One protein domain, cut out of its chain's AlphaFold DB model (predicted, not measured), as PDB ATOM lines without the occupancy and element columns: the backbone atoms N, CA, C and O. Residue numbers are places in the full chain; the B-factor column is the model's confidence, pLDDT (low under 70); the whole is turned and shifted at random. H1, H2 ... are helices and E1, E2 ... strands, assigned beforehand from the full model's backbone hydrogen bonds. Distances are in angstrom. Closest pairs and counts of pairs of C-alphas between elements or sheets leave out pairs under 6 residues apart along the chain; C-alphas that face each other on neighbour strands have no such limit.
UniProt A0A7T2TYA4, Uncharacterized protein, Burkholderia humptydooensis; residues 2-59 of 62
ATOM      1  N   LEU A   2       2.072   5.750   7.531       90.06
ATOM      2  CA  LEU A   2       1.800   7.191   7.336       90.06
ATOM      3  C   LEU A   2       1.942   8.036   8.610       90.06
ATOM      4  O   LEU A   2       2.623   9.049   8.589       90.06
ATOM      5  N   ARG A   3       1.342   7.602   9.724       92.50
ATOM      6  CA  ARG A   3       1.389   8.338  10.997       92.50
ATOM      7  C   ARG A   3       2.814   8.554  11.516       92.50
ATOM      8  O   ARG A   3       3.129   9.645  11.963       92.50
ATOM      9  N   ARG A   4       3.686   7.547  11.405       94.56
ATOM     10  CA  ARG A   4       5.096   7.639  11.823       94.56
ATOM     11  C   ARG A   4       5.893   8.578  10.913       94.56
ATOM     12  O   ARG A   4       6.703   9.351  11.404       94.56
ATOM     13  N   ILE A   5       5.620   8.543   9.607       95.06
ATOM     14  CA  ILE A   5       6.209   9.472   8.630       95.06
ATOM     15  C   ILE A   5       5.735  10.905   8.909       95.06
ATOM     16  O   ILE A   5       6.540  11.827   8.941       95.06
ATOM     17  N   ALA A   6       4.441  11.096   9.169       95.44
ATOM     18  CA  ALA A   6       3.881  12.391   9.538       95.44
ATOM     19  C   ALA A   6       4.516  12.933  10.823       95.44
ATOM     20  O   ALA A   6       4.913  14.090  10.848       95.44
ATOM     21  N   ALA A   7       4.670  12.093  11.850       96.19
ATOM     22  CA  ALA A   7       5.302  12.464  13.113       96.19
ATOM     23  C   ALA A   7       6.756  12.930  12.922       96.19
ATOM     24  O   ALA A   7       7.140  13.968  13.454       96.19
ATOM     25  N   TYR A   8       7.526  12.225  12.081       95.31
ATOM     26  CA  TYR A   8       8.878  12.636  11.697       95.31
ATOM     27  C   TYR A   8       8.893  14.039  11.071       95.31
ATOM     28  O   TYR A   8       9.617  14.911  11.541       95.31
ATOM     29  N   TRP A   9       8.045  14.292  10.069       95.31
ATOM     30  CA  TRP A   9       8.002  15.592   9.387       95.31
ATOM     31  C   TRP A   9       7.416  16.725  10.235       95.31
ATOM     32  O   TRP A   9       7.775  17.884  10.051       95.31
ATOM     33  N   LEU A  10       6.518  16.409  11.167       95.31
ATOM     34  CA  LEU A  10       5.942  17.377  12.103       95.31
ATOM     35  C   LEU A  10       6.848  17.625  13.322       95.31
ATOM     36  O   LEU A  10       6.571  18.537  14.107       95.31
ATOM     37  N   ALA A  11       7.933  16.853  13.461       94.75
ATOM     38  CA  ALA A  11       8.802  16.825  14.633       94.75
ATOM     39  C   ALA A  11       7.999  16.636  15.934       94.75
ATOM     40  O   ALA A  11       8.145  17.406  16.885       94.75
ATOM     41  N   CYS A  12       7.109  15.639  15.950       94.81
ATOM     42  CA  CYS A  12       6.318  15.256  17.119       94.81
ATOM     43  C   CYS A  12       6.401  13.754  17.406       94.81
ATOM     44  O   CYS A  12       6.891  12.968  16.593       94.81
ATOM     45  N   ASP A  13       5.906  13.355  18.578       94.06
ATOM     46  CA  ASP A  13       5.757  11.944  18.922       94.06
ATOM     47  C   ASP A  13       4.700  11.270  18.032       94.06
ATOM     48  O   ASP A  13       3.689  11.872  17.664       94.06
ATOM     49  N   ALA A  14       4.890   9.988  17.714       91.75
ATOM     50  CA  ALA A  14       3.922   9.233  16.920       91.75
ATOM     51  C   ALA A  14       2.554   9.082  17.616       91.75
ATOM     52  O   ALA A  14       1.560   8.798  16.945       91.75
ATOM     53  N   ASN A  15       2.473   9.293  18.928       91.69
ATOM     54  CA  ASN A  15       1.244   9.301  19.716       91.69
ATOM     55  C   ASN A  15       0.625  10.702  19.866       91.69
ATOM     56  O   ASN A  15      -0.471  10.802  20.407       91.69
ATOM     57  N   ALA A  16       1.258  11.762  19.347       92.44
ATOM     58  CA  ALA A  16       0.693  13.114  19.358       92.44
ATOM     59  C   ALA A  16      -0.655  13.182  18.614       92.44
ATOM     60  O   ALA A  16      -0.948  12.342  17.756       92.44
ATOM     61  N   ASP A  17      -1.479  14.191  18.904       95.00
ATOM     62  CA  ASP A  17      -2.754  14.394  18.203       95.00
ATOM     63  C   ASP A  17      -2.529  14.882  16.759       95.00
ATOM     64  O   ASP A  17      -2.613  16.066  16.436       95.00
ATOM     65  N   ILE A  18      -2.180  13.936  15.884       96.12
ATOM     66  CA  ILE A  18      -2.010  14.144  14.450       96.12
ATOM     67  C   ILE A  18      -3.353  13.897  13.767       96.12
ATOM     68  O   ILE A  18      -3.828  12.756  13.693       96.12
ATOM     69  N   ARG A  19      -3.925  14.952  13.197       95.94
ATOM     70  CA  ARG A  19      -5.224  14.941  12.523       95.94
ATOM     71  C   ARG A  19      -5.040  15.020  11.014       95.94
ATOM     72  O   ARG A  19      -4.210  15.770  10.509       95.94
ATOM     73  N   VAL A  20      -5.840  14.259  10.271       95.44
ATOM     74  CA  VAL A  20      -5.903  14.379   8.808       95.44
ATOM     75  C   VAL A  20      -6.899  15.475   8.452       95.44
ATOM     76  O   VAL A  20      -8.071  15.362   8.791       95.44
ATOM     77  N   MET A  21      -6.430  16.511   7.761       96.44
ATOM     78  CA  MET A  21      -7.234  17.671   7.369       96.44
ATOM     79  C   MET A  21      -7.877  17.494   6.002       96.44
ATOM     80  O   MET A  21      -9.057  17.767   5.827       96.44
ATOM     81  N   HIS A  22      -7.101  17.030   5.024       93.00
ATOM     82  CA  HIS A  22      -7.584  16.871   3.659       93.00
ATOM     83  C   HIS A  22      -6.943  15.654   3.004       93.00
ATOM     84  O   HIS A  22      -5.793  15.318   3.299       93.00
ATOM     85  N   ARG A  23      -7.685  14.997   2.111       93.19
ATOM     86  CA  ARG A  23      -7.220  13.879   1.287       93.19
ATOM     87  C   ARG A  23      -7.608  14.170  -0.151       93.19
ATOM     88  O   ARG A  23      -8.759  14.501  -0.402       93.19
ATOM     89  N   TRP A  24      -6.668  14.037  -1.074       91.25
ATOM     90  CA  TRP A  24      -6.941  14.207  -2.495       91.25
ATOM     91  C   TRP A  24      -6.161  13.203  -3.329       91.25
ATOM     92  O   TRP A  24      -5.185  12.603  -2.873       91.25
ATOM     93  N   ARG A  25      -6.642  13.000  -4.550       87.69
ATOM     94  CA  ARG A  25      -6.044  12.141  -5.563       87.69
ATOM     95  C   ARG A  25      -5.834  13.000  -6.802       87.69
ATOM     96  O   ARG A  25      -6.754  13.711  -7.190       87.69
ATOM     97  N   ARG A  26      -4.638  12.961  -7.380       76.19
ATOM     98  CA  ARG A  26      -4.366  13.550  -8.691       76.19
ATOM     99  C   ARG A  26      -4.631  12.470  -9.734       76.19
ATOM    100  O   ARG A  26      -4.003  11.417  -9.673       76.19
ATOM    101  N   GLU A  27      -5.608  12.698 -10.606       73.75
ATOM    102  CA  GLU A  27      -6.074  11.684 -11.564       73.75
ATOM    103  C   GLU A  27      -5.030  11.354 -12.632       73.75
ATOM    104  O   GLU A  27      -4.926  10.189 -12.998       73.75
ATOM    105  N   ASP A  28      -4.210  12.330 -13.037       72.25
ATOM    106  CA  ASP A  28      -3.174  12.147 -14.066       72.25
ATOM    107  C   ASP A  28      -2.152  11.054 -13.716       72.25
ATOM    108  O   ASP A  28      -1.771  10.266 -14.573       72.25
ATOM    109  N   ASP A  29      -1.737  10.990 -12.445       68.88
ATOM    110  CA  ASP A  29      -0.578  10.192 -12.009       68.88
ATOM    111  C   ASP A  29      -0.910   9.229 -10.844       68.88
ATOM    112  O   ASP A  29      -0.019   8.692 -10.190       68.88
ATOM    113  N   ASP A  30      -2.196   9.051 -10.508       70.88
ATOM    114  CA  ASP A  30      -2.690   8.304  -9.327       70.88
ATOM    115  C   ASP A  30      -2.028   8.699  -7.984       70.88
ATOM    116  O   ASP A  30      -2.036   7.963  -6.987       70.88
ATOM    117  N   VAL A  31      -1.459   9.905  -7.913       77.81
ATOM    118  CA  VAL A  31      -0.787  10.385  -6.706       77.81
ATOM    119  C   VAL A  31      -1.838  10.705  -5.652       77.81
ATOM    120  O   VAL A  31      -2.688  11.583  -5.819       77.81
ATOM    121  N   ARG A  32      -1.768  10.007  -4.516       89.81
ATOM    122  CA  ARG A  32      -2.596  10.312  -3.343       89.81
ATOM    123  C   ARG A  32      -1.855  11.270  -2.440       89.81
ATOM    124  O   ARG A  32      -0.730  10.987  -2.052       89.81
ATOM    125  N   ALA A  33      -2.506  12.338  -2.025       92.25
ATOM    126  CA  ALA A  33      -1.934  13.290  -1.098       92.25
ATOM    127  C   ALA A  33      -2.830  13.477   0.124       92.25
ATOM    128  O   ALA A  33      -4.057  13.362   0.069       92.25
ATOM    129  N   VAL A  34      -2.189  13.720   1.261       94.62
ATOM    130  CA  VAL A  34      -2.848  13.912   2.545       94.62
ATOM    131  C   VAL A  34      -2.211  15.084   3.270       94.62
ATOM    132  O   VAL A  34      -0.994  15.144   3.426       94.62
ATOM    133  N   ARG A  35      -3.036  16.018   3.738       96.38
ATOM    134  CA  ARG A  35      -2.596  17.088   4.633       96.38
ATOM    135  C   ARG A  35      -2.859  16.671   6.068       96.38
ATOM    136  O   ARG A  35      -3.990  16.325   6.410       96.38
ATOM    137  N   LEU A  36      -1.819  16.712   6.888       96.69
ATOM    138  CA  LEU A  36      -1.862  16.410   8.311       96.69
ATOM    139  C   LEU A  36      -1.543  17.656   9.126       96.69
ATOM    140  O   LEU A  36      -0.792  18.522   8.678       96.69
ATOM    141  N   GLU A  37      -2.102  17.707  10.324       97.69
ATOM    142  CA  GLU A  37      -1.922  18.782  11.288       97.69
ATOM    143  C   GLU A  37      -1.663  18.205  12.681       97.69
ATOM    144  O   GLU A  37      -2.209  17.162  13.030       97.69
ATOM    145  N   THR A  38      -0.843  18.889  13.472       97.44
ATOM    146  CA  THR A  38      -0.708  18.662  14.916       97.44
ATOM    147  C   THR A  38      -0.496  20.004  15.608       97.44
ATOM    148  O   THR A  38       0.073  20.923  15.015       97.44
ATOM    149  N   ALA A  39      -0.894  20.112  16.873       95.44
ATOM    150  CA  ALA A  39      -0.501  21.223  17.737       95.44
ATOM    151  C   ALA A  39       0.656  20.787  18.651       95.44
ATOM    152  O   ALA A  39       0.592  19.724  19.265       95.44
ATOM    153  N   ILE A  40       1.718  21.589  18.738       90.94
ATOM    154  CA  ILE A  40       2.867  21.367  19.627       90.94
ATOM    155  C   ILE A  40       3.130  22.676  20.360       90.94
ATOM    156  O   ILE A  40       3.356  23.693  19.711       90.94
ATOM    157  N   ALA A  41       3.087  22.665  21.695       89.75
ATOM    158  CA  ALA A  41       3.284  23.866  22.517       89.75
ATOM    159  C   ALA A  41       2.411  25.065  22.069       89.75
ATOM    160  O   ALA A  41       2.880  26.195  21.977       89.75
ATOM    161  N   GLY A  42       1.146  24.805  21.717       90.38
ATOM    162  CA  GLY A  42       0.213  25.827  21.218       90.38
ATOM    163  C   GLY A  42       0.444  26.271  19.767       90.38
ATOM    164  O   GLY A  42      -0.368  27.019  19.230       90.38
ATOM    165  N   GLN A  43       1.496  25.793  19.097       94.31
ATOM    166  CA  GLN A  43       1.759  26.078  17.690       94.31
ATOM    167  C   GLN A  43       1.213  24.976  16.788       94.31
ATOM    168  O   GLN A  43       1.534  23.797  16.941       94.31
ATOM    169  N   VAL A  44       0.417  25.374  15.800       95.62
ATOM    170  CA  VAL A  44      -0.099  24.468  14.774       95.62
ATOM    171  C   VAL A  44       0.975  24.228  13.716       95.62
ATOM    172  O   VAL A  44       1.474  25.166  13.097       95.62
ATOM    173  N   LYS A  45       1.301  22.958  13.470       96.31
ATOM    174  CA  LYS A  45       2.188  22.517  12.390       96.31
ATOM    175  C   LYS A  45       1.420  21.679  11.385       96.31
ATOM    176  O   LYS A  45       0.536  20.909  11.755       96.31
ATOM    177  N   ARG A  46       1.785  21.804  10.109       96.94
ATOM    178  CA  ARG A  46       1.140  21.094   9.002       96.94
ATOM    179  C   ARG A  46       2.173  20.500   8.064       96.94
ATOM    180  O   ARG A  46       3.182  21.132   7.774       96.94
ATOM    181  N   VAL A  47       1.866  19.324   7.530       96.44
ATOM    182  CA  VAL A  47       2.629  18.707   6.443       96.44
ATOM    183  C   VAL A  47       1.663  18.147   5.409       96.44
ATOM    184  O   VAL A  47       0.627  17.579   5.754       96.44
ATOM    185  N   THR A  48       1.990  18.321   4.135       96.00
ATOM    186  CA  THR A  48       1.339  17.593   3.048       96.00
ATOM    187  C   THR A  48       2.246  16.439   2.660       96.00
ATOM    188  O   THR A  48       3.419  16.671   2.397       96.00
ATOM    189  N   LEU A  49       1.720  15.219   2.635       94.94
ATOM    190  CA  LEU A  49       2.447  14.034   2.197       94.94
ATOM    191  C   LEU A  49       1.803  13.451   0.944       94.94
ATOM    192  O   LEU A  49       0.598  13.208   0.926       94.94
ATOM    193  N   TYR A  50       2.624  13.184  -0.062       92.50
ATOM    194  CA  TYR A  50       2.288  12.545  -1.326       92.50
ATOM    195  C   TYR A  50       2.716  11.082  -1.277       92.50
ATOM    196  O   TYR A  50       3.806  10.760  -0.804       92.50
ATOM    197  N   ARG A  51       1.849  10.188  -1.741       90.88
ATOM    198  CA  ARG A  51       2.102   8.756  -1.840       90.88
ATOM    199  C   ARG A  51       2.701   8.458  -3.202       90.88
ATOM    200  O   ARG A  51       2.013   8.608  -4.203       90.88
ATOM    201  N   HIS A  52       3.945   7.994  -3.210       84.56
ATOM    202  CA  HIS A  52       4.665   7.631  -4.440       84.56
ATOM    203  C   HIS A  52       4.572   6.128  -4.726       84.56
ATOM    204  O   HIS A  52       4.577   5.697  -5.869       84.56
ATOM    205  N   ALA A  53       4.435   5.318  -3.673       83.25
ATOM    206  CA  ALA A  53       4.217   3.876  -3.747       83.25
ATOM    207  C   ALA A  53       3.403   3.411  -2.523       83.25
ATOM    208  O   ALA A  53       3.219   4.170  -1.562       83.25
ATOM    209  N   PRO A  54       2.868   2.180  -2.488       82.62
ATOM    210  CA  PRO A  54       2.262   1.633  -1.278       82.62
ATOM    211  C   PRO A  54       3.178   1.726  -0.053       82.62
ATOM    212  O   PRO A  54       4.235   1.119   0.003       82.62
ATOM    213  N   GLY A  55       2.765   2.525   0.937       84.31
ATOM    214  CA  GLY A  55       3.530   2.744   2.169       84.31
ATOM    215  C   GLY A  55       4.621   3.820   2.088       84.31
ATOM    216  O   GLY A  55       5.057   4.270   3.148       84.31
ATOM    217  N   ALA A  56       4.991   4.292   0.894       88.81
ATOM    218  CA  ALA A  56       5.973   5.355   0.694       88.81
ATOM    219  C   ALA A  56       5.281   6.721   0.584       88.81
ATOM    220  O   ALA A  56       4.493   6.952  -0.336       88.81
ATOM    221  N   TRP A  57       5.574   7.605   1.537       92.88
ATOM    222  CA  TRP A  57       5.012   8.952   1.620       92.88
ATOM    223  C   TRP A  57       6.125   9.981   1.807       92.88
ATOM    224  O   TRP A  57       7.009   9.770   2.636       92.88
ATOM    225  N   SER A  58       6.061  11.104   1.096       91.81
ATOM    226  CA  SER A  58       7.042  12.188   1.222       91.81
ATOM    227  C   SER A  58       6.389  13.563   1.031       91.81
ATOM    228  O   SER A  58       5.300  13.640   0.466       91.81
ATOM    229  N   PRO A  59       7.008  14.662   1.493       92.62
ATOM    230  CA  PRO A  59       6.486  16.008   1.274       92.62
ATOM    231  C   PRO A  59       6.764  16.541  -0.135       92.62
ATOM    232  O   PRO A  59       6.303  17.628  -0.474       92.62
TER     233      PRO A  59
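AT A GLANCE: This is residues 2 to 59 of the 62 residues of an uncharacterized protein of Burkholderia humptydooensis (UniProt A0A7T2TYA4). A long, twisted antiparallel sheet, E1 to E4, curls round one short helix, H1. E1, E2 and E3 make the length of the rod, with tight turns at its two ends, while the short E4 folds back beside the last part of E3. The printed part has 58 residues, with one named helix and four named strands in the order H1 E1 E2 E3 E4; the sheet's order is E1 - E2 - E3 - E4, antiparallel throughout, and the class is mixed, helices and strands. The whole is compact, with a radius of gyration of the C-alphas of 11.6 A, and spans 39 by 17 by 14 A.

HOW THE PARTS SIT: The sheet holds E1, residues 19 to 26, E2, residues 31 to 40, E3, residues 43 to 53, and E4, residues 56 to 58. They form a meander, each strand the antiparallel neighbour of the one before, and E1 and E4 are the edge strands. Inner strands E2 and E3 form a hairpin at 157 degrees between directions, with N 36 and O 47 2.8 A apart and N 45 and O 38 2.8 A apart, within hydrogen-bond range. E1 and E2 form a hairpin at 163 degrees, with N 21 and O 35 2.8 A apart. E3 and E4 form a hairpin at 136 degrees, with N 50 and O 58 2.8 A apart. E4 is apart from E1 and from E2. From edge to edge the strands' lines turn by 78 degrees and the way across the sheet turns by 43 degrees. H1, residues 2 to 10, is on the sheet, which curls round it. The closest C-alphas of H1 and E3 are those of Leu 10 and Lys 45, 6.4 A apart. Those of H1 and E4 are Leu 2 and Trp 57, 6.8 A apart, and those of H1 and E2 are Ala 6 and Leu 36, 7.1 A apart. In H1 every O i to N i+4 pair is within hydrogen-bond range.

IN THESE COORDINATES: E3, the longest strand by residues, runs 31.0 A from C-alpha 43 at (1.759, 26.078, 17.690) to C-alpha 53 at (4.217, 3.876, -3.747). E2 is 28.8 A long, E1 21.3 A and E4 6.9 A. E4 ends with C-alpha 58 at (7.042, 12.188, 1.222). H1 is 12.0 A long and begins with C-alpha 2 at (1.800, 7.191, 7.336).

THE WHOLE: The two C-alphas farthest apart are those of Asp 28 and Ala 41, 39.0 A. The printed part runs from residue 2 to 59 with no cut. The links between strands are tight, the link from H1 to E1, 8 residues, is short, and no link is long. The mean pLDDT of the printed part is 91.0, and residue 29 is the one printed residue under 70.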